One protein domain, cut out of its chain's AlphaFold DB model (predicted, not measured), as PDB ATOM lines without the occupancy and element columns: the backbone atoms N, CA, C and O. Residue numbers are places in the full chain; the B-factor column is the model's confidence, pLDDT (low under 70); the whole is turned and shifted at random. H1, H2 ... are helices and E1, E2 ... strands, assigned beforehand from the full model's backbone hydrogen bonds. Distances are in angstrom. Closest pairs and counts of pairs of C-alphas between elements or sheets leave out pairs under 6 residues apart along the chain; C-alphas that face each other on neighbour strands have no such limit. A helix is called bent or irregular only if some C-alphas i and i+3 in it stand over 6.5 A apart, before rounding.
ATOM      1  N   THR A 710      24.596 -33.769 -18.429       91.88
ATOM      2  CA  THR A 710      24.660 -32.493 -19.163       91.88
ATOM      3  C   THR A 710      26.071 -32.135 -19.582       91.88
ATOM      4  O   THR A 710      26.309 -31.673 -20.696       91.88
ATOM      5  N   ASN A 711      27.006 -32.318 -18.653       91.31
ATOM      6  CA  ASN A 711      28.419 -32.089 -18.869       91.31
ATOM      7  C   ASN A 711      29.128 -33.451 -18.897       91.31
ATOM      8  O   ASN A 711      28.970 -34.220 -17.950       91.31
ATOM      9  N   PRO A 712      29.960 -33.754 -19.909       91.44
ATOM     10  CA  PRO A 712      30.742 -34.994 -19.944       91.44
ATOM     11  C   PRO A 712      31.633 -35.231 -18.705       91.44
ATOM     12  O   PRO A 712      31.971 -36.377 -18.383       91.44
ATOM     13  N   ALA A 713      32.022 -34.163 -17.997       94.75
ATOM     14  CA  ALA A 713      32.760 -34.252 -16.736       94.75
ATOM     15  C   ALA A 713      31.899 -34.779 -15.572       94.75
ATOM     16  O   ALA A 713      32.434 -35.434 -14.679       94.75
ATOM     17  N   ASN A 714      30.584 -34.555 -15.615       97.44
ATOM     18  CA  ASN A 714      29.639 -34.998 -14.595       97.44
ATOM     19  C   ASN A 714      29.358 -36.504 -14.698       97.44
ATOM     20  O   ASN A 714      29.828 -37.210 -15.600       97.44
ATOM     21  N   TRP A 715      28.594 -36.997 -13.732       98.31
ATOM     22  CA  TRP A 715      28.194 -38.390 -13.594       98.31
ATOM     23  C   TRP A 715      26.702 -38.483 -13.336       98.31
ATOM     24  O   TRP A 715      26.102 -37.554 -12.796       98.31
ATOM     25  N   LEU A 716      26.126 -39.626 -13.695       98.50
ATOM     26  CA  LEU A 716      24.791 -39.993 -13.256       98.50
ATOM     27  C   LEU A 716      24.893 -40.930 -12.055       98.50
ATOM     28  O   LEU A 716      25.702 -41.857 -12.065       98.50
ATOM     29  N   LEU A 717      24.066 -40.678 -11.047       98.50
ATOM     30  CA  LEU A 717      23.836 -41.563  -9.906       98.50
ATOM     31  C   LEU A 717      22.420 -42.130 -10.038       98.50
ATOM     32  O   LEU A 717      21.468 -41.363 -10.174       98.50
ATOM     33  N   SER A 718      22.284 -43.450  -9.984       98.12
ATOM     34  CA  SER A 718      20.999 -44.136  -9.842       98.12
ATOM     35  C   SER A 718      20.876 -44.700  -8.429       98.12
ATOM     36  O   SER A 718      21.863 -45.186  -7.870       98.12
ATOM     37  N   ALA A 719      19.682 -44.606  -7.850       98.25
ATOM     38  CA  ALA A 719      19.332 -45.171  -6.554       98.25
ATOM     39  C   ALA A 719      17.949 -45.840  -6.636       98.25
ATOM     40  O   ALA A 719      16.954 -45.156  -6.869       98.25
ATOM     41  N   ASP A 720      17.879 -47.159  -6.444       96.69
ATOM     42  CA  ASP A 720      16.655 -47.970  -6.557       96.69
ATOM     43  C   ASP A 720      16.335 -48.667  -5.231       96.69
ATOM     44  O   ASP A 720      17.220 -49.220  -4.572       96.69
ATOM     45  N   TYR A 721      15.065 -48.671  -4.819       96.44
ATOM     46  CA  TYR A 721      14.691 -49.423  -3.624       96.44
ATOM     47  C   TYR A 721      14.690 -50.937  -3.867       96.44
ATOM     48  O   TYR A 721      13.838 -51.493  -4.570       96.44
ATOM     49  N   SER A 722      15.531 -51.659  -3.130       91.38
ATOM     50  CA  SER A 722      15.620 -53.112  -3.245       91.38
ATOM     51  C   SER A 722      14.377 -53.800  -2.668       91.38
ATOM     52  O   SER A 722      14.237 -53.974  -1.451       91.38
ATOM     53  N   GLN A 723      13.505 -54.295  -3.553       88.50
ATOM     54  CA  GLN A 723      12.349 -55.144  -3.216       88.50
ATOM     55  C   GLN A 723      11.310 -54.450  -2.308       88.50
ATOM     56  O   GLN A 723      10.701 -55.101  -1.453       88.50
ATOM     57  N   ILE A 724      11.090 -53.143  -2.489       93.44
ATOM     58  CA  ILE A 724      10.249 -52.333  -1.591       93.44
ATOM     59  C   ILE A 724       8.830 -52.878  -1.408       93.44
ATOM     60  O   ILE A 724       8.343 -52.948  -0.284       93.44
ATOM     61  N   GLU A 725       8.191 -53.358  -2.476       92.69
ATOM     62  CA  GLU A 725       6.825 -53.897  -2.418       92.69
ATOM     63  C   GLU A 725       6.719 -55.117  -1.482       92.69
ATOM     64  O   GLU A 725       5.757 -55.236  -0.724       92.69
ATOM     65  N   LEU A 726       7.727 -55.999  -1.465       91.06
ATOM     66  CA  LEU A 726       7.754 -57.143  -0.545       91.06
ATOM     67  C   LEU A 726       8.054 -56.719   0.895       91.06
ATOM     68  O   LEU A 726       7.519 -57.318   1.828       91.06
ATOM     69  N   GLY A 817      -8.033 -59.535   5.404       92.50
ATOM     70  CA  GLY A 817      -8.461 -58.419   6.253       92.50
ATOM     71  C   GLY A 817      -8.628 -57.096   5.495       92.50
ATOM     72  O   GLY A 817      -9.645 -56.424   5.667       92.50
ATOM     73  N   VAL A 818      -7.691 -56.758   4.601       93.00
ATOM     74  CA  VAL A 818      -7.766 -55.565   3.734       93.00
ATOM     75  C   VAL A 818      -9.009 -55.599   2.839       93.00
ATOM     76  O   VAL A 818      -9.661 -54.572   2.642       93.00
ATOM     77  N   ILE A 819      -9.363 -56.767   2.295       92.75
ATOM     78  CA  ILE A 819     -10.562 -56.918   1.459       92.75
ATOM     79  C   ILE A 819     -11.830 -56.695   2.291       92.75
ATOM     80  O   ILE A 819     -12.732 -55.983   1.840       92.75
ATOM     81  N   GLU A 820     -11.915 -57.278   3.490       94.00
ATOM     82  CA  GLU A 820     -13.081 -57.102   4.366       94.00
ATOM     83  C   GLU A 820     -13.233 -55.652   4.839       94.00
ATOM     84  O   GLU A 820     -14.342 -55.106   4.825       94.00
ATOM     85  N   GLU A 821     -12.128 -54.992   5.190       92.56
ATOM     86  CA  GLU A 821     -12.129 -53.565   5.511       92.56
ATOM     87  C   GLU A 821     -12.590 -52.729   4.309       92.56
ATOM     88  O   GLU A 821     -13.473 -51.880   4.449       92.56
ATOM     89  N   GLY A 822     -12.082 -53.037   3.113       94.69
ATOM     90  CA  GLY A 822     -12.490 -52.392   1.870       94.69
ATOM     91  C   GLY A 822     -13.984 -52.539   1.574       94.69
ATOM     92  O   GLY A 822     -14.626 -51.577   1.155       94.69
ATOM     93  N   ARG A 823     -14.574 -53.714   1.839       93.62
ATOM     94  CA  ARG A 823     -16.025 -53.937   1.694       93.62
ATOM     95  C   ARG A 823     -16.840 -53.132   2.701       93.62
ATOM     96  O   ARG A 823     -17.916 -52.655   2.351       93.62
ATOM     97  N   LYS A 824     -16.342 -52.990   3.931       92.81
ATOM     98  CA  LYS A 824     -17.019 -52.250   5.002       92.81
ATOM     99  C   LYS A 824     -16.969 -50.738   4.777       92.81
ATOM    100  O   LYS A 824     -17.986 -50.069   4.943       92.81
ATOM    101  N   ASN A 825     -15.801 -50.216   4.413       90.88
ATOM    102  CA  ASN A 825     -15.547 -48.778   4.325       90.88
ATOM    103  C   ASN A 825     -15.805 -48.218   2.915       90.88
ATOM    104  O   ASN A 825     -15.976 -47.014   2.749       90.88
ATOM    105  N   GLY A 826     -15.826 -49.077   1.889       91.44
ATOM    106  CA  GLY A 826     -15.924 -48.684   0.480       91.44
ATOM    107  C   GLY A 826     -14.590 -48.256  -0.148       91.44
ATOM    108  O   GLY A 826     -14.551 -47.932  -1.337       91.44
ATOM    109  N   PHE A 827     -13.497 -48.270   0.620       93.69
ATOM    110  CA  PHE A 827     -12.142 -47.933   0.185       93.69
ATOM    111  C   PHE A 827     -11.088 -48.699   0.990       93.69
ATOM    112  O   PHE A 827     -11.354 -49.155   2.099       93.69
ATOM    113  N   VAL A 828      -9.879 -48.790   0.439       95.12
ATOM    114  CA  VAL A 828      -8.672 -49.274   1.138       95.12
ATOM    115  C   VAL A 828      -7.653 -48.145   1.270       95.12
ATOM    116  O   VAL A 828      -7.721 -47.175   0.508       95.12
ATOM    117  N   THR A 829      -6.712 -48.263   2.211       95.12
ATOM    118  CA  THR A 829      -5.713 -47.218   2.479       95.12
ATOM    119  C   THR A 829      -4.264 -47.692   2.400       95.12
ATOM    120  O   THR A 829      -3.970 -48.858   2.660       95.12
ATOM    121  N   THR A 830      -3.345 -46.775   2.092       95.69
ATOM    122  CA  THR A 830      -1.894 -46.958   2.303       95.69
ATOM    123  C   THR A 830      -1.529 -46.809   3.785       95.69
ATOM    124  O   THR A 830      -2.383 -46.449   4.603       95.69
ATOM    125  N   LEU A 831      -0.262 -47.055   4.152       94.31
ATOM    126  CA  LEU A 831       0.216 -46.853   5.531       94.31
ATOM    127  C   LEU A 831       0.038 -45.405   6.018       94.31
ATOM    128  O   LEU A 831      -0.291 -45.192   7.186       94.31
ATOM    129  N   LEU A 832       0.176 -44.427   5.119       92.88
ATOM    130  CA  LEU A 832      -0.050 -43.006   5.403       92.88
ATOM    131  C   LEU A 832      -1.505 -42.558   5.211       92.88
ATOM    132  O   LEU A 832      -1.831 -41.392   5.386       92.88
ATOM    133  N   GLY A 833      -2.415 -43.484   4.907       93.50
ATOM    134  CA  GLY A 833      -3.848 -43.206   4.869       93.50
ATOM    135  C   GLY A 833      -4.395 -42.751   3.518       93.50
ATOM    136  O   GLY A 833      -5.601 -42.518   3.444       93.50
ATOM    137  N   ARG A 834      -3.583 -42.683   2.448       95.25
ATOM    138  CA  ARG A 834      -4.083 -42.410   1.087       95.25
ATOM    139  C   ARG A 834      -5.175 -43.408   0.736       95.25
ATOM    140  O   ARG A 834      -4.959 -44.611   0.861       95.25
ATOM    141  N   ARG A 835      -6.321 -42.919   0.269       94.31
ATOM    142  CA  ARG A 835      -7.502 -43.739  -0.032       94.31
ATOM    143  C   ARG A 835      -7.543 -44.160  -1.493       94.31
ATOM    144  O   ARG A 835      -7.147 -43.406  -2.374       94.31
ATOM    145  N   ARG A 836      -8.107 -45.340  -1.745       93.56
ATOM    146  CA  ARG A 836      -8.616 -45.748  -3.059       93.56
ATOM    147  C   ARG A 836     -10.008 -46.331  -2.901       93.56
ATOM    148  O   ARG A 836     -10.173 -47.361  -2.242       93.56
ATOM    149  N   TYR A 837     -10.991 -45.696  -3.524       91.38
ATOM    150  CA  TYR A 837     -12.376 -46.142  -3.469       91.38
ATOM    151  C   TYR A 837     -12.583 -47.346  -4.394       91.38
ATOM    152  O   TYR A 837     -12.179 -47.357  -5.552       91.38
ATOM    153  N   LEU A 838     -13.192 -48.407  -3.867       91.88
ATOM    154  CA  LEU A 838     -13.389 -49.674  -4.575       91.88
ATOM    155  C   LEU A 838     -14.827 -50.156  -4.369       91.88
ATOM    156  O   LEU A 838     -15.087 -51.191  -3.756       91.88
ATOM    157  N   ARG A 839     -15.782 -49.393  -4.914       87.38
ATOM    158  CA  ARG A 839     -17.232 -49.655  -4.786       87.38
ATOM    159  C   ARG A 839     -17.625 -51.053  -5.287       87.38
ATOM    160  O   ARG A 839     -18.516 -51.698  -4.738       87.38
ATOM    161  N   ASP A 840     -16.889 -51.550  -6.278       90.94
ATOM    162  CA  ASP A 840     -17.081 -52.856  -6.908       90.94
ATOM    163  C   ASP A 840     -16.735 -54.068  -6.021       90.94
ATOM    164  O   ASP A 840     -17.055 -55.199  -6.395       90.94
ATOM    165  N   LEU A 841     -16.156 -53.874  -4.828       90.75
ATOM    166  CA  LEU A 841     -15.918 -54.962  -3.863       90.75
ATOM    167  C   LEU A 841     -17.211 -55.671  -3.420       90.75
ATOM    168  O   LEU A 841     -17.181 -56.836  -3.014       90.75
ATOM    169  N   THR A 842     -18.350 -54.982  -3.532       88.62
ATOM    170  CA  THR A 842     -19.690 -55.504  -3.213       88.62
ATOM    171  C   THR A 842     -20.506 -55.876  -4.459       88.62
ATOM    172  O   THR A 842     -21.695 -56.190  -4.365       88.62
ATOM    173  N   SER A 843     -19.885 -55.860  -5.646       88.62
ATOM    174  CA  SER A 843     -20.562 -56.146  -6.912       88.62
ATOM    175  C   SER A 843     -21.133 -57.565  -6.954       88.62
ATOM    176  O   SER A 843     -20.469 -58.535  -6.593       88.62
ATOM    177  N   ARG A 844     -22.353 -57.713  -7.491       86.94
ATOM    178  CA  ARG A 844     -22.973 -59.032  -7.740       86.94
ATOM    179  C   ARG A 844     -22.278 -59.812  -8.863       86.94
ATOM    180  O   ARG A 844     -22.491 -61.015  -9.003       86.94
ATOM    181  N   ASN A 845     -21.471 -59.144  -9.690       87.62
ATOM    182  CA  ASN A 845     -20.726 -59.790 -10.762       87.62
ATOM    183  C   ASN A 845     -19.381 -60.307 -10.235       87.62
ATOM    184  O   ASN A 845     -18.466 -59.525  -9.986       87.62
ATOM    185  N   SER A 846     -19.233 -61.634 -10.152       83.38
ATOM    186  CA  SER A 846     -18.029 -62.278  -9.603       83.38
ATOM    187  C   SER A 846     -16.725 -61.866 -10.302       83.38
ATOM    188  O   SER A 846     -15.687 -61.775  -9.652       83.38
ATOM    189  N   ASN A 847     -16.744 -61.580 -11.610       80.81
ATOM    190  CA  ASN A 847     -15.532 -61.158 -12.323       80.81
ATOM    191  C   ASN A 847     -15.118 -59.727 -11.957       80.81
ATOM    192  O   ASN A 847     -13.926 -59.453 -11.822       80.81
ATOM    193  N   VAL A 848     -16.098 -58.835 -11.796       83.81
ATOM    194  CA  VAL A 848     -15.882 -57.442 -11.378       83.81
ATOM    195  C   VAL A 848     -15.418 -57.408  -9.924       83.81
ATOM    196  O   VAL A 848     -14.382 -56.820  -9.626       83.81
ATOM    197  N   GLN A 849     -16.093 -58.158  -9.053       89.62
ATOM    198  CA  GLN A 849     -15.721 -58.302  -7.649       89.62
ATOM    199  C   GLN A 849     -14.284 -58.818  -7.480       89.62
ATOM    200  O   GLN A 849     -13.480 -58.179  -6.813       89.62
ATOM    201  N   LYS A 850     -13.902 -59.910  -8.157       86.50
ATOM    202  CA  LYS A 850     -12.526 -60.449  -8.100       86.50
ATOM    203  C   LYS A 850     -11.475 -59.501  -8.680       86.50
ATOM    204  O   LYS A 850     -10.291 -59.601  -8.356       86.50
ATOM    205  N   ALA A 851     -11.853 -58.620  -9.605       86.31
ATOM    206  CA  ALA A 851     -10.956 -57.568 -10.072       86.31
ATOM    207  C   ALA A 851     -10.766 -56.490  -8.996       86.31
ATOM    208  O   ALA A 851      -9.626 -56.099  -8.749       86.31
ATOM    209  N   ALA A 852     -11.844 -56.088  -8.320       90.38
ATOM    210  CA  ALA A 852     -11.797 -55.156  -7.198       90.38
ATOM    211  C   ALA A 852     -11.016 -55.723  -6.000       90.38
ATOM    212  O   ALA A 852     -10.209 -55.007  -5.425       90.38
ATOM    213  N   GLU A 853     -11.157 -57.013  -5.678       91.69
ATOM    214  CA  GLU A 853     -10.382 -57.681  -4.617       91.69
ATOM    215  C   GLU A 853      -8.878 -57.657  -4.906       91.69
ATOM    216  O   GLU A 853      -8.078 -57.332  -4.033       91.69
ATOM    217  N   ARG A 854      -8.476 -57.922  -6.156       90.00
ATOM    218  CA  ARG A 854      -7.069 -57.785  -6.568       90.00
ATOM    219  C   ARG A 854      -6.587 -56.345  -6.461       90.00
ATOM    220  O   ARG A 854      -5.484 -56.102  -5.989       90.00
ATOM    221  N   ALA A 855      -7.410 -55.379  -6.867       90.56
ATOM    222  CA  ALA A 855      -7.077 -53.972  -6.692       90.56
ATOM    223  C   ALA A 855      -6.935 -53.600  -5.203       90.56
ATOM    224  O   ALA A 855      -6.004 -52.873  -4.858       90.56
ATOM    225  N   ALA A 856      -7.797 -54.131  -4.332       92.94
ATOM    226  CA  ALA A 856      -7.750 -53.921  -2.889       92.94
ATOM    227  C   ALA A 856      -6.460 -54.471  -2.276       92.94
ATOM    228  O   ALA A 856      -5.802 -53.745  -1.546       92.94
ATOM    229  N   MET A 857      -6.044 -55.688  -2.639       90.94
ATOM    230  CA  MET A 857      -4.778 -56.274  -2.170       90.94
ATOM    231  C   MET A 857      -3.553 -55.482  -2.645       90.94
ATOM    232  O   MET A 857      -2.618 -55.255  -1.884       90.94
ATOM    233  N   ASN A 858      -3.562 -55.015  -3.896       90.44
ATOM    234  CA  ASN A 858      -2.406 -54.332  -4.478       90.44
ATOM    235  C   ASN A 858      -2.222 -52.905  -3.947       90.44
ATOM    236  O   ASN A 858      -1.101 -52.400  -3.921       90.44
ATOM    237  N   THR A 859      -3.312 -52.227  -3.580       92.19
ATOM    238  CA  THR A 859      -3.286 -50.782  -3.304       92.19
ATOM    239  C   THR A 859      -2.467 -50.412  -2.071       92.19
ATOM    240  O   THR A 859      -1.611 -49.540  -2.214       92.19
ATOM    241  N   PRO A 860      -2.641 -51.052  -0.896       94.06
ATOM    242  CA  PRO A 860      -1.827 -50.737   0.273       94.06
ATOM    243  C   PRO A 860      -0.334 -50.922   0.014       94.06
ATOM    244  O   PRO A 860       0.474 -50.201   0.583       94.06
ATOM    245  N   ILE A 861       0.044 -51.840  -0.876       94.06
ATOM    246  CA  ILE A 861       1.445 -52.116  -1.198       94.06
ATOM    247  C   ILE A 861       1.984 -51.081  -2.190       94.06
ATOM    248  O   ILE A 861       2.919 -50.346  -1.883       94.06
ATOM    249  N   GLN A 862       1.374 -50.982  -3.373       92.88
ATOM    250  CA  GLN A 862       1.863 -50.105  -4.441       92.88
ATOM    251  C   GLN A 862       1.704 -48.624  -4.114       92.88
ATOM    252  O   GLN A 862       2.540 -47.823  -4.530       92.88
ATOM    253  N   GLY A 863       0.637 -48.265  -3.398       95.25
ATOM    254  CA  GLY A 863       0.409 -46.893  -2.973       95.25
ATOM    255  C   GLY A 863       1.349 -46.473  -1.855       95.25
ATOM    256  O   GLY A 863       1.896 -45.382  -1.922       95.25
ATOM    257  N   THR A 864       1.650 -47.359  -0.900       97.25
ATOM    258  CA  THR A 864       2.684 -47.067   0.105       97.25
ATOM    259  C   THR A 864       4.061 -46.928  -0.550       97.25
ATOM    260  O   THR A 864       4.804 -46.026  -0.188       97.25
ATOM    261  N   ALA A 865       4.398 -47.744  -1.558       96.94
ATOM    262  CA  ALA A 865       5.642 -47.562  -2.316       96.94
ATOM    263  C   ALA A 865       5.691 -46.189  -3.014       96.94
ATOM    264  O   ALA A 865       6.721 -45.517  -2.991       96.94
ATOM    265  N   ALA A 866       4.559 -45.745  -3.575       96.69
ATOM    266  CA  ALA A 866       4.429 -44.418  -4.167       96.69
ATOM    267  C   ALA A 866       4.592 -43.292  -3.129       96.69
ATOM    268  O   ALA A 866       5.252 -42.296  -3.406       96.69
ATOM    269  N   ASP A 867       4.024 -43.453  -1.934       97.75
ATOM    270  CA  ASP A 867       4.182 -42.491  -0.841       97.75
ATOM    271  C   ASP A 867       5.659 -42.411  -0.399       97.75
ATOM    272  O   ASP A 867       6.215 -41.318  -0.297       97.75
ATOM    273  N   ILE A 868       6.329 -43.561  -0.248       98.31
ATOM    274  CA  ILE A 868       7.749 -43.652   0.133       98.31
ATOM    275  C   ILE A 868       8.651 -42.932  -0.866       98.31
ATOM    276  O   ILE A 868       9.455 -42.095  -0.459       98.31
ATOM    277  N   ILE A 869       8.525 -43.224  -2.167       98.25
ATOM    278  CA  ILE A 869       9.407 -42.618  -3.174       98.25
ATOM    279  C   ILE A 869       9.194 -41.103  -3.255       98.25
ATOM    280  O   ILE A 869      10.165 -40.355  -3.332       98.25
ATOM    281  N   LYS A 870       7.949 -40.623  -3.137       98.56
ATOM    282  CA  LYS A 870       7.646 -39.185  -3.100       98.56
ATOM    283  C   LYS A 870       8.218 -38.508  -1.849       98.56
ATOM    284  O   LYS A 870       8.789 -37.423  -1.943       98.56
ATOM    285  N   CYS A 871       8.114 -39.155  -0.688       98.44
ATOM    286  CA  CYS A 871       8.738 -38.680   0.546       98.44
ATOM    287  C   CYS A 871      10.268 -38.603   0.395       98.44
ATOM    288  O   CYS A 871      10.874 -37.586   0.743       98.44
ATOM    289  N   ALA A 872      10.887 -39.623  -0.206       98.56
ATOM    290  CA  ALA A 872      12.319 -39.642  -0.485       98.56
ATOM    291  C   ALA A 872      12.740 -38.505  -1.415       98.56
ATOM    292  O   ALA A 872      13.743 -37.848  -1.150       98.56
ATOM    293  N   MET A 873      11.953 -38.211  -2.453       98.81
ATOM    294  CA  MET A 873      12.226 -37.091  -3.354       98.81
ATOM    295  C   MET A 873      12.287 -35.755  -2.599       98.81
ATOM    296  O   MET A 873      13.248 -34.998  -2.764       98.81
ATOM    297  N   ASN A 874      11.318 -35.500  -1.714       98.50
ATOM    298  CA  ASN A 874      11.288 -34.296  -0.880       98.50
ATOM    299  C   ASN A 874      12.500 -34.221   0.064       98.50
ATOM    300  O   ASN A 874      13.140 -33.171   0.176       98.50
ATOM    301  N   LEU A 875      12.852 -35.333   0.721       98.44
ATOM    302  CA  LEU A 875      14.010 -35.392   1.618       98.44
ATOM    303  C   LEU A 875      15.331 -35.175   0.874       98.44
ATOM    304  O   LEU A 875      16.147 -34.374   1.334       98.44
ATOM    305  N   CYS A 876      15.525 -35.850  -0.261       98.62
ATOM    306  CA  CYS A 876      16.702 -35.700  -1.108       98.62
ATOM    307  C   CYS A 876      16.851 -34.248  -1.565       98.62
ATOM    308  O   CYS A 876      17.907 -33.663  -1.341       98.62
ATOM    309  N   SER A 877      15.795 -33.637  -2.122       97.88
ATOM    310  CA  SER A 877      15.854 -32.240  -2.575       97.88
ATOM    311  C   SER A 877      16.241 -31.300  -1.436       97.88
ATOM    312  O   SER A 877      17.200 -30.544  -1.563       97.88
ATOM    313  N   ARG A 878      15.568 -31.408  -0.282       97.00
ATOM    314  CA  ARG A 878      15.854 -30.565   0.886       97.00
ATOM    315  C   ARG A 878      17.298 -30.708   1.374       97.00
ATOM    316  O   ARG A 878      17.909 -29.716   1.759       97.00
ATOM    317  N   ARG A 879      17.836 -31.931   1.407       98.19
ATOM    318  CA  ARG A 879      19.209 -32.188   1.873       98.19
ATOM    319  C   ARG A 879      20.259 -31.722   0.870       98.19
ATOM    320  O   ARG A 879      21.260 -31.166   1.303       98.19
ATOM    321  N   ILE A 880      20.019 -31.905  -0.429       98.06
ATOM    322  CA  ILE A 880      20.875 -31.380  -1.506       98.06
ATOM    323  C   ILE A 880      20.969 -29.853  -1.392       98.06
ATOM    324  O   ILE A 880      22.071 -29.307  -1.363       98.06
ATOM    325  N   ASP A 881      19.825 -29.179  -1.231       95.38
ATOM    326  CA  ASP A 881      19.772 -27.721  -1.090       95.38
ATOM    327  C   ASP A 881      20.458 -27.258   0.213       95.38
ATOM    328  O   ASP A 881      21.279 -26.340   0.196       95.38
ATOM    329  N   ALA A 882      20.210 -27.936   1.341       97.19
ATOM    330  CA  ALA A 882      20.852 -27.625   2.624       97.19
ATOM    331  C   ALA A 882      22.375 -27.848   2.612       97.19
ATOM    332  O   ALA A 882      23.111 -27.117   3.276       97.19
ATOM    333  N   ALA A 883      22.851 -28.836   1.852       97.00
ATOM    334  CA  ALA A 883      24.272 -29.091   1.635       97.00
ATOM    335  C   ALA A 883      24.895 -28.152   0.584       97.00
ATOM    336  O   ALA A 883      26.108 -28.190   0.395       97.00
ATOM    337  N   SER A 884      24.088 -27.308  -0.076       96.88
ATOM    338  CA  SER A 884      24.517 -26.424  -1.169       96.88
ATOM    339  C   SER A 884      25.245 -27.174  -2.292       96.88
ATOM    340  O   SER A 884      26.204 -26.660  -2.870       96.88
ATOM    341  N   MET A 885      24.800 -28.400  -2.578       97.12
ATOM    342  CA  MET A 885      25.359 -29.230  -3.643       97.12
ATOM    343  C   MET A 885      24.959 -28.695  -5.024       97.12
ATOM    344  O   MET A 885      23.851 -28.195  -5.220       97.12
ATOM    345  N   GLN A 886      25.850 -28.852  -6.000       96.06
ATOM    346  CA  GLN A 886      25.563 -28.618  -7.421       96.06
ATOM    347  C   GLN A 886      24.746 -29.753  -8.049       96.06
ATOM    348  O   GLN A 886      24.193 -29.599  -9.137       96.06
ATOM    349  N   SER A 887      24.698 -30.895  -7.371       97.44
ATOM    350  CA  SER A 887      23.937 -32.073  -7.760       97.44
ATOM    351  C   SER A 887      22.439 -31.798  -7.924       97.44
ATOM    352  O   SER A 887      21.832 -31.038  -7.168       97.44
ATOM    353  N   VAL A 888      21.811 -32.463  -8.893       96.69
ATOM    354  CA  VAL A 888      20.389 -32.278  -9.225       96.69
ATOM    355  C   VAL A 888      19.686 -33.611  -9.442       96.69
ATOM    356  O   VAL A 888      20.240 -34.536 -10.029       96.69
ATOM    357  N   MET A 889      18.436 -33.707  -8.992       98.44
ATOM    358  CA  MET A 889      17.558 -34.830  -9.323       98.44
ATOM    359  C   MET A 889      16.992 -34.627 -10.729       98.44
ATOM    360  O   MET A 889      16.527 -33.536 -11.054       98.44
ATOM    361  N   LEU A 890      17.041 -35.668 -11.560       97.44
ATOM    362  CA  LEU A 890      16.651 -35.606 -12.969       97.44
ATOM    363  C   LEU A 890      15.376 -36.395 -13.252       97.44
ATOM    364  O   LEU A 890      14.452 -35.871 -13.867       97.44
ATOM    365  N   LEU A 891      15.329 -37.662 -12.830       96.81
ATOM    366  CA  LEU A 891      14.245 -38.579 -13.175       96.81
ATOM    367  C   LEU A 891      13.769 -39.373 -11.963       96.81
ATOM    368  O   LEU A 891      14.541 -39.707 -11.068       96.81
ATOM    369  N   GLN A 892      12.492 -39.734 -12.013       96.44
ATOM    370  CA  GLN A 892      11.873 -40.746 -11.172       96.44
ATOM    371  C   GLN A 892      11.299 -41.813 -12.111       96.44
ATOM    372  O   GLN A 892      10.491 -41.485 -12.986       96.44
ATOM    373  N   VAL A 893      11.732 -43.069 -11.970       92.31
ATOM    374  CA  VAL A 893      11.284 -44.199 -12.802       92.31
ATOM    375  C   VAL A 893      10.997 -45.398 -11.902       92.31
ATOM    376  O   VAL A 893      11.897 -45.949 -11.295       92.31
ATOM    377  N   HIS A 894       9.743 -45.841 -11.825       90.00
ATOM    378  CA  HIS A 894       9.307 -46.909 -10.912       90.00
ATOM    379  C   HIS A 894       9.649 -46.633  -9.439       90.00
ATOM    380  O   HIS A 894       8.966 -45.808  -8.842       90.00
ATOM    381  N   ASP A 895      10.657 -47.304  -8.882       92.69
ATOM    382  CA  ASP A 895      11.149 -47.131  -7.509       92.69
ATOM    383  C   ASP A 895      12.588 -46.547  -7.497       92.69
ATOM    384  O   ASP A 895      13.232 -46.495  -6.449       92.69
ATOM    385  N   GLU A 896      13.058 -46.074  -8.663       96.00
ATOM    386  CA  GLU A 896      14.393 -45.537  -8.942       96.00
ATOM    387  C   GLU A 896      14.373 -43.999  -9.010       96.00
ATOM    388  O   GLU A 896      13.495 -43.396  -9.646       96.00
ATOM    389  N   LEU A 897      15.381 -43.369  -8.401       98.25
ATOM    390  CA  LEU A 897      15.720 -41.954  -8.555       98.25
ATOM    391  C   LEU A 897      17.050 -41.814  -9.299       98.25
ATOM    392  O   LEU A 897      18.031 -42.475  -8.961       98.25
ATOM    393  N   VAL A 898      17.087 -40.920 -10.287       98.19
ATOM    394  CA  VAL A 898      18.289 -40.629 -11.077       98.19
ATOM    395  C   VAL A 898      18.710 -39.185 -10.853       98.19
ATOM    396  O   VAL A 898      17.893 -38.269 -10.967       98.19
ATOM    397  N   PHE A 899      19.996 -38.985 -10.589       98.56
ATOM    398  CA  PHE A 899      20.612 -37.694 -10.314       98.56
ATOM    399  C   PHE A 899      21.782 -37.438 -11.261       98.56
ATOM    400  O   PHE A 899      22.393 -38.374 -11.771       98.56
ATOM    401  N   GLU A 900      22.129 -36.169 -11.440       98.25
ATOM    402  CA  GLU A 900      23.405 -35.741 -12.009       98.25
ATOM    403  C   GLU A 900      24.255 -35.073 -10.928       98.25
ATOM    404  O   GLU A 900      23.744 -34.288 -10.129       98.25
ATOM    405  N   THR A 901      25.548 -35.394 -10.907       98.06
ATOM    406  CA  THR A 901      26.510 -34.948  -9.890       98.06
ATOM    407  C   THR A 901      27.874 -34.653 -10.502       98.06
ATOM    408  O   THR A 901      28.256 -35.227 -11.527       98.06
ATOM    409  N   THR A 902      28.642 -33.783  -9.853       97.69
ATOM    410  CA  THR A 902      30.051 -33.543 -10.188       97.69
ATOM    411  C   THR A 902      30.943 -34.671  -9.656       97.69
ATOM    412  O   THR A 902      30.510 -35.488  -8.840       97.69
ATOM    413  N   GLU A 903      32.197 -34.726 -10.119       96.19
ATOM    414  CA  GLU A 903      33.205 -35.673  -9.611       96.19
ATOM    415  C   GLU A 903      33.418 -35.533  -8.097       96.19
ATOM    416  O   GLU A 903      33.504 -36.545  -7.406       96.19
ATOM    417  N   ASP A 904      33.455 -34.297  -7.594       97.19
ATOM    418  CA  ASP A 904      33.764 -33.998  -6.192       97.19
ATOM    419  C   ASP A 904      32.592 -34.315  -5.245       97.19
ATOM    420  O   ASP A 904      32.807 -34.643  -4.079       97.19
ATOM    421  N   GLU A 905      31.348 -34.250  -5.736       97.81
ATOM    422  CA  GLU A 905      30.146 -34.469  -4.919       97.81
ATOM    423  C   GLU A 905      29.637 -35.915  -4.940       97.81
ATOM    424  O   GLU A 905      28.894 -36.298  -4.037       97.81
ATOM    425  N   LYS A 906      30.029 -36.740  -5.924       96.62
ATOM    426  CA  LYS A 906      29.326 -38.003  -6.232       96.62
ATOM    427  C   LYS A 906      29.219 -38.991  -5.065       96.62
ATOM    428  O   LYS A 906      28.164 -39.589  -4.877       96.62
ATOM    429  N   GLU A 907      30.275 -39.144  -4.263       97.56
ATOM    430  CA  GLU A 907      30.253 -40.043  -3.099       97.56
ATOM    431  C   GLU A 907      29.429 -39.450  -1.949       97.56
ATOM    432  O   GLU A 907      28.676 -40.162  -1.288       97.56
ATOM    433  N   GLY A 908      29.515 -38.130  -1.749       98.06
ATOM    434  CA  GLY A 908      28.703 -37.423  -0.759       98.06
ATOM    435  C   GLY A 908      27.214 -37.472  -1.098       98.06
ATOM    436  O   GLY A 908      26.392 -37.741  -0.222       98.06
ATOM    437  N   LEU A 909      26.865 -37.279  -2.373       98.38
ATOM    438  CA  LEU A 909      25.496 -37.400  -2.863       98.38
ATOM    439  C   LEU A 909      24.976 -38.828  -2.694       98.38
ATOM    440  O   LEU A 909      23.856 -39.007  -2.225       98.38
ATOM    441  N   LYS A 910      25.783 -39.840  -3.040       98.44
ATOM    442  CA  LYS A 910      25.415 -41.252  -2.879       98.44
ATOM    443  C   LYS A 910      24.998 -41.567  -1.441       98.44
ATOM    444  O   LYS A 910      23.894 -42.070  -1.242       98.44
ATOM    445  N   SER A 911      25.829 -41.226  -0.452       98.12
ATOM    446  CA  SER A 911      25.493 -41.444   0.964       98.12
ATOM    447  C   SER A 911      24.254 -40.654   1.392       98.12
ATOM    448  O   SER A 911      23.372 -41.201   2.049       98.12
ATOM    449  N   LEU A 912      24.143 -39.391   0.970       98.50
ATOM    450  CA  LEU A 912      23.001 -38.535   1.294       98.50
ATOM    451  C   LEU A 912      21.680 -39.107   0.761       98.50
ATOM    452  O   LEU A 912      20.686 -39.120   1.491       98.50
ATOM    453  N   VAL A 913      21.666 -39.569  -0.492       98.56
ATOM    454  CA  VAL A 913      20.487 -40.150  -1.151       98.56
ATOM    455  C   VAL A 913      20.103 -41.478  -0.503       98.56
ATOM    456  O   VAL A 913      18.928 -41.676  -0.202       98.56
ATOM    457  N   GLU A 914      21.073 -42.355  -0.236       98.44
ATOM    458  CA  GLU A 914      20.835 -43.637   0.438       98.44
ATOM    459  C   GLU A 914      20.190 -43.428   1.819       98.44
ATOM    460  O   GLU A 914      19.134 -43.995   2.110       98.44
ATOM    461  N   GLU A 915      20.757 -42.540   2.640       98.31
ATOM    462  CA  GLU A 915      20.211 -42.203   3.958       98.31
ATOM    463  C   GLU A 915      18.809 -41.588   3.868       98.31
ATOM    464  O   GLU A 915      17.916 -41.962   4.631       98.31
ATOM    465  N   ALA A 916      18.592 -40.658   2.932       98.44
ATOM    466  CA  ALA A 916      17.301 -40.001   2.746       98.44
ATOM    467  C   ALA A 916      16.210 -40.985   2.298       98.44
ATOM    468  O   ALA A 916      15.086 -40.927   2.796       98.44
ATOM    469  N   MET A 917      16.535 -41.912   1.396       98.56
ATOM    470  CA  MET A 917      15.609 -42.946   0.937       98.56
ATOM    471  C   MET A 917      15.271 -43.943   2.055       98.56
ATOM    472  O   MET A 917      14.101 -44.302   2.226       98.56
ATOM    473  N   ILE A 918      16.244 -44.373   2.859       98.25
ATOM    474  CA  ILE A 918      15.976 -45.252   4.010       98.25
ATOM    475  C   ILE A 918      15.093 -44.533   5.045       98.25
ATOM    476  O   ILE A 918      14.115 -45.108   5.531       98.25
ATOM    477  N   GLU A 919      15.383 -43.263   5.339       97.81
ATOM    478  CA  GLU A 919      14.586 -42.445   6.261       97.81
ATOM    479  C   GLU A 919      13.152 -42.235   5.765       97.81
ATOM    480  O   GLU A 919      12.211 -42.385   6.546       97.81
ATOM    481  N   ALA A 920      12.960 -41.956   4.472       97.81
ATOM    482  CA  ALA A 920      11.635 -41.795   3.878       97.81
ATOM    483  C   ALA A 920      10.747 -43.020   4.111       97.81
ATOM    484  O   ALA A 920       9.575 -42.889   4.468       97.81
ATOM    485  N   ALA A 921      11.313 -44.219   3.959       97.56
ATOM    486  CA  ALA A 921      10.579 -45.450   4.193       97.56
ATOM    487  C   ALA A 921      10.153 -45.599   5.663       97.56
ATOM    488  O   ALA A 921       9.014 -45.984   5.940       97.56
ATOM    489  N   ALA A 922      11.026 -45.224   6.604       96.81
ATOM    490  CA  ALA A 922      10.710 -45.222   8.029       96.81
ATOM    491  C   ALA A 922       9.612 -44.202   8.385       96.81
ATOM    492  O   ALA A 922       8.680 -44.537   9.123       96.81
ATOM    493  N   LEU A 923       9.676 -42.988   7.820       95.56
ATOM    494  CA  LEU A 923       8.646 -41.953   7.989       95.56
ATOM    495  C   LEU A 923       7.286 -42.400   7.436       95.56
ATOM    496  O   LEU A 923       6.256 -42.113   8.038       95.56
ATOM    497  N   CYS A 924       7.282 -43.175   6.349       95.56
ATOM    498  CA  CYS A 924       6.067 -43.731   5.751       95.56
ATOM    499  C   CYS A 924       5.556 -45.014   6.432       95.56
ATOM    500  O   CYS A 924       4.586 -45.613   5.966       95.56
ATOM    501  N   GLY A 925       6.182 -45.445   7.531       93.56
ATOM    502  CA  GLY A 925       5.669 -46.515   8.387       93.56
ATOM    503  C   GLY A 925       6.408 -47.853   8.325       93.56
ATOM    504  O   GLY A 925       5.974 -48.769   9.018       93.56
ATOM    505  N   LEU A 926       7.515 -47.987   7.582       95.44
ATOM    506  CA  LEU A 926       8.345 -49.204   7.611       95.44
ATOM    507  C   LEU A 926       9.263 -49.174   8.836       95.44
ATOM    508  O   LEU A 926      10.363 -48.627   8.794       95.44
ATOM    509  N   LYS A 927       8.787 -49.736   9.952       91.75
ATOM    510  CA  LYS A 927       9.486 -49.691  11.249       91.75
ATOM    511  C   LYS A 927      10.174 -51.002  11.596       91.75
ATOM    512  O   LYS A 927      11.184 -50.999  12.297       91.75
ATOM    513  N   ASN A 928       9.607 -52.124  11.167       92.81
ATOM    514  CA  ASN A 928      10.046 -53.450  11.588       92.81
ATOM    515  C   ASN A 928      10.923 -54.138  10.545       92.81
ATOM    516  O   ASN A 928      11.732 -55.002  10.913       92.81
ATOM    517  N   VAL A 929      10.750 -53.765   9.279       94.00
ATOM    518  CA  VAL A 929      11.458 -54.324   8.131       94.00
ATOM    519  C   VAL A 929      12.578 -53.368   7.709       94.00
ATOM    520  O   VAL A 929      12.288 -52.220   7.376       94.00
ATOM    521  N   PRO A 930      13.855 -53.804   7.693       93.25
ATOM    522  CA  PRO A 930      14.938 -52.957   7.203       93.25
ATOM    523  C   PRO A 930      14.712 -52.626   5.727       93.25
ATOM    524  O   PRO A 930      14.172 -53.450   4.991       93.25
ATOM    525  N   VAL A 931      15.142 -51.452   5.278       95.06
ATOM    526  CA  VAL A 931      15.065 -51.027   3.873       95.06
ATOM    527  C   VAL A 931      16.477 -50.921   3.320       95.06
ATOM    528  O   VAL A 931      17.388 -50.513   4.032       95.06
ATOM    529  N   ALA A 932      16.653 -51.346   2.073       92.50
ATOM    530  CA  ALA A 932      17.919 -51.275   1.359       92.50
ATOM    531  C   ALA A 932      17.713 -50.514   0.049       92.50
ATOM    532  O   ALA A 932      16.624 -50.580  -0.536       92.50
ATOM    533  N   VAL A 933      18.752 -49.797  -0.370       96.31
ATOM    534  CA  VAL A 933      18.789 -49.006  -1.598       96.31
ATOM    535  C   VAL A 933      20.031 -49.430  -2.367       96.31
ATOM    536  O   VAL A 933      21.141 -49.352  -1.844       96.31
ATOM    537  N   ASP A 934      19.842 -49.893  -3.595       95.62
ATOM    538  CA  ASP A 934      20.944 -50.213  -4.493       95.62
ATOM    539  C   ASP A 934      21.341 -48.935  -5.237       95.62
ATOM    540  O   ASP A 934      20.490 -48.264  -5.822       95.62
ATOM    541  N   THR A 935      22.625 -48.576  -5.193       97.31
ATOM    542  CA  THR A 935      23.139 -47.352  -5.819       97.31
ATOM    543  C   THR A 935      24.269 -47.646  -6.797       97.31
ATOM    544  O   THR A 935      25.143 -48.477  -6.531       97.31
ATOM    545  N   GLY A 936      24.294 -46.921  -7.915       97.44
ATOM    546  CA  GLY A 936      25.339 -47.035  -8.930       97.44
ATOM    547  C   GLY A 936      25.649 -45.696  -9.595       97.44
ATOM    548  O   GLY A 936      24.808 -44.804  -9.671       97.44
ATOM    549  N   ILE A 937      26.900 -45.537 -10.031       98.06
ATOM    550  CA  ILE A 937      27.413 -44.309 -10.649       98.06
ATOM    551  C   ILE A 937      27.990 -44.658 -12.018       98.06
ATOM    552  O   ILE A 937      28.805 -45.572 -12.133       98.06
ATOM    553  N   GLY A 938      27.607 -43.900 -13.043       97.50
ATOM    554  CA  GLY A 938      28.017 -44.162 -14.421       97.50
ATOM    555  C   GLY A 938      28.065 -42.911 -15.292       97.50
ATOM    556  O   GLY A 938      27.633 -41.825 -14.890       97.50
ATOM    557  N   LYS A 939      28.603 -43.056 -16.508       97.19
ATOM    558  CA  LYS A 939      28.631 -41.976 -17.514       97.19
ATOM    559  C   LYS A 939      27.370 -41.913 -18.371       97.19
ATOM    560  O   LYS A 939      27.207 -40.988 -19.158       97.19
ATOM    561  N   ASN A 940      26.473 -42.870 -18.199       97.00
ATOM    562  CA  ASN A 940      25.136 -42.886 -18.767       97.00
ATOM    563  C   ASN A 940      24.199 -43.645 -17.822       97.00
ATOM    564  O   ASN A 940      24.649 -44.305 -16.881       97.00
ATOM    565  N   TRP A 941      22.894 -43.557 -18.073       95.81
ATOM    566  CA  TRP A 941      21.895 -44.159 -17.193       95.81
ATOM    567  C   TRP A 941      22.013 -45.686 -17.138       95.81
ATOM    568  O   TRP A 941      21.788 -46.270 -16.087       95.81
ATOM    569  N   LEU A 942      22.434 -46.344 -18.227       95.06
ATOM    570  CA  LEU A 942      22.661 -47.793 -18.225       95.06
ATOM    571  C   LEU A 942      23.841 -48.218 -17.336       95.06
ATOM    572  O   LEU A 942      23.802 -49.316 -16.805       95.06
ATOM    573  N   GLU A 943      24.904 -47.424 -17.240       95.75
ATOM    574  CA  GLU A 943      26.054 -47.733 -16.375       95.75
ATOM    575  C   GLU A 943      25.776 -47.437 -14.901       95.75
ATOM    576  O   GLU A 943      26.329 -48.106 -14.033       95.75
ATOM    577  N   ALA A 944      24.963 -46.412 -14.628       95.00
ATOM    578  CA  ALA A 944      24.566 -46.057 -13.272       95.00
ATOM    579  C   ALA A 944      23.552 -47.056 -12.687       95.00
ATOM    580  O   ALA A 944      23.558 -47.271 -11.480       95.00
ATOM    581  N   HIS A 945      22.698 -47.634 -13.534       89.25
ATOM    582  CA  HIS A 945      21.694 -48.642 -13.189       89.25
ATOM    583  C   HIS A 945      22.270 -50.061 -13.213       89.25
ATOM    584  O   HIS A 945      21.987 -50.838 -12.275       89.25
TER     585      HIS A 945
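This is residues 710 to 726 and 817 to 945 of the 945 residues of the protein "DNA polymerase I" of Chlorobium luteolum (strain DSM 273 / BCRC 81028 / 2530) (UniProt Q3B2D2). Two lobes are joined by one long bent helix, H3. The larger lobe is a strongly twisted sheet of four strands, with the arm H3b and helix H4 packed over one face and the short helix H5 on the other; the smaller lobe gathers the hairpin of E2 and E3, the helices H1 and H2 and the arm H3a. The printed part has 146 residues, with five named helices and six named strands in the order E1 H1 E2 E3 H2 H3 E4 E5 H4 E6 H5. The class is mixed, helices and strands; the large sheet runs E4 E5 E1 E6, and both sheets are antiparallel. The whole is loose, with a radius of gyration of the C-alphas of 18.8 A, and is a rod spanning 62 by 27 by 22 A.

Begin at the sheet, where E4, residues 888 to 893, E5, residues 896 to 901, E1, residues 715 to 721, and E6, residues 933 to 938, are neighbours in that order. E4 and E5 form a hairpin; look for N 890 and O 898 within hydrogen-bond range at 2.8 A. Between E5 and E1 find N 717 and O 899 at 2.9 A, and between E1 and E6 find N 718 and O 936 at 2.9 A. H4, residues 906 to 923, is on the sheet at a height of 8.4 A, over E1 and only just over E5, with 3 C-alphas falling on E5. E5, H4 and E6 make a split strand-helix-strand unit, two strands running the same way with E1 between them, and its crossover is right-handed. H3, residues 846 to 882, was assigned as one helix by its hydrogen bonds but is bent: C-alphas 857 and 860 are 6.7 A apart. Its arms H3a, residues 846 to 857, and H3b, residues 860 to 882, stand at a shallow tilt of 32 degrees, only just short of steep. H3b is on the same face as H4 at a height of 9.5 A, and runs along the strands at 5 degrees to E5 on the local plane. H3b and H4 touch, closest at the C-alphas of Ala 872 and Met 917, 4.9 A, with a steep tilt of 44 degrees, opposite ways. H5, residues 941 to 944, is on the opposite face at a height of 6.3 A. H3a touches H1, residues 817 to 825, with residues 853 to 857 alone; the closest C-alphas, of Ile 819 and Ala 856, are 6.0 A apart. H2, residues 839 to 842, is only just irregular, with C-alphas 839 and 842 6.54 A apart; it touches H3a, closest at Leu 841 and Gln 849, whose C-alphas are 5.1 A apart. E2, residues 827 to 829, and E3, residues 835 to 837, form a hairpin, with N 836 and O 828 at 2.9 A. Every O i to N i+4 pair is within hydrogen-bond range in H1, H3a, H3b and H4; H2 and H5 are too short for such a pair.

Find C-alpha 715 at (28.194, -38.390, -13.594); from there E1 runs 20.1 A to C-alpha 721. H3a runs 16.3 A from C-alpha 846 at (-18.029, -62.278, -9.603), and H3b runs 32.5 A to C-alpha 882 at (20.852, -27.625, 2.624). H4 is 25.4 A long.

The two C-alphas farthest apart, of Arg 844 and Asp 904, are 62.0 A apart. Residues 727 to 816 are not printed, and C-alphas 726 and 817 are 17.6 A apart across this cut. Of the links that are printed whole, none is long. The mean pLDDT of the printed part is 94.8, and no printed residue is under 70.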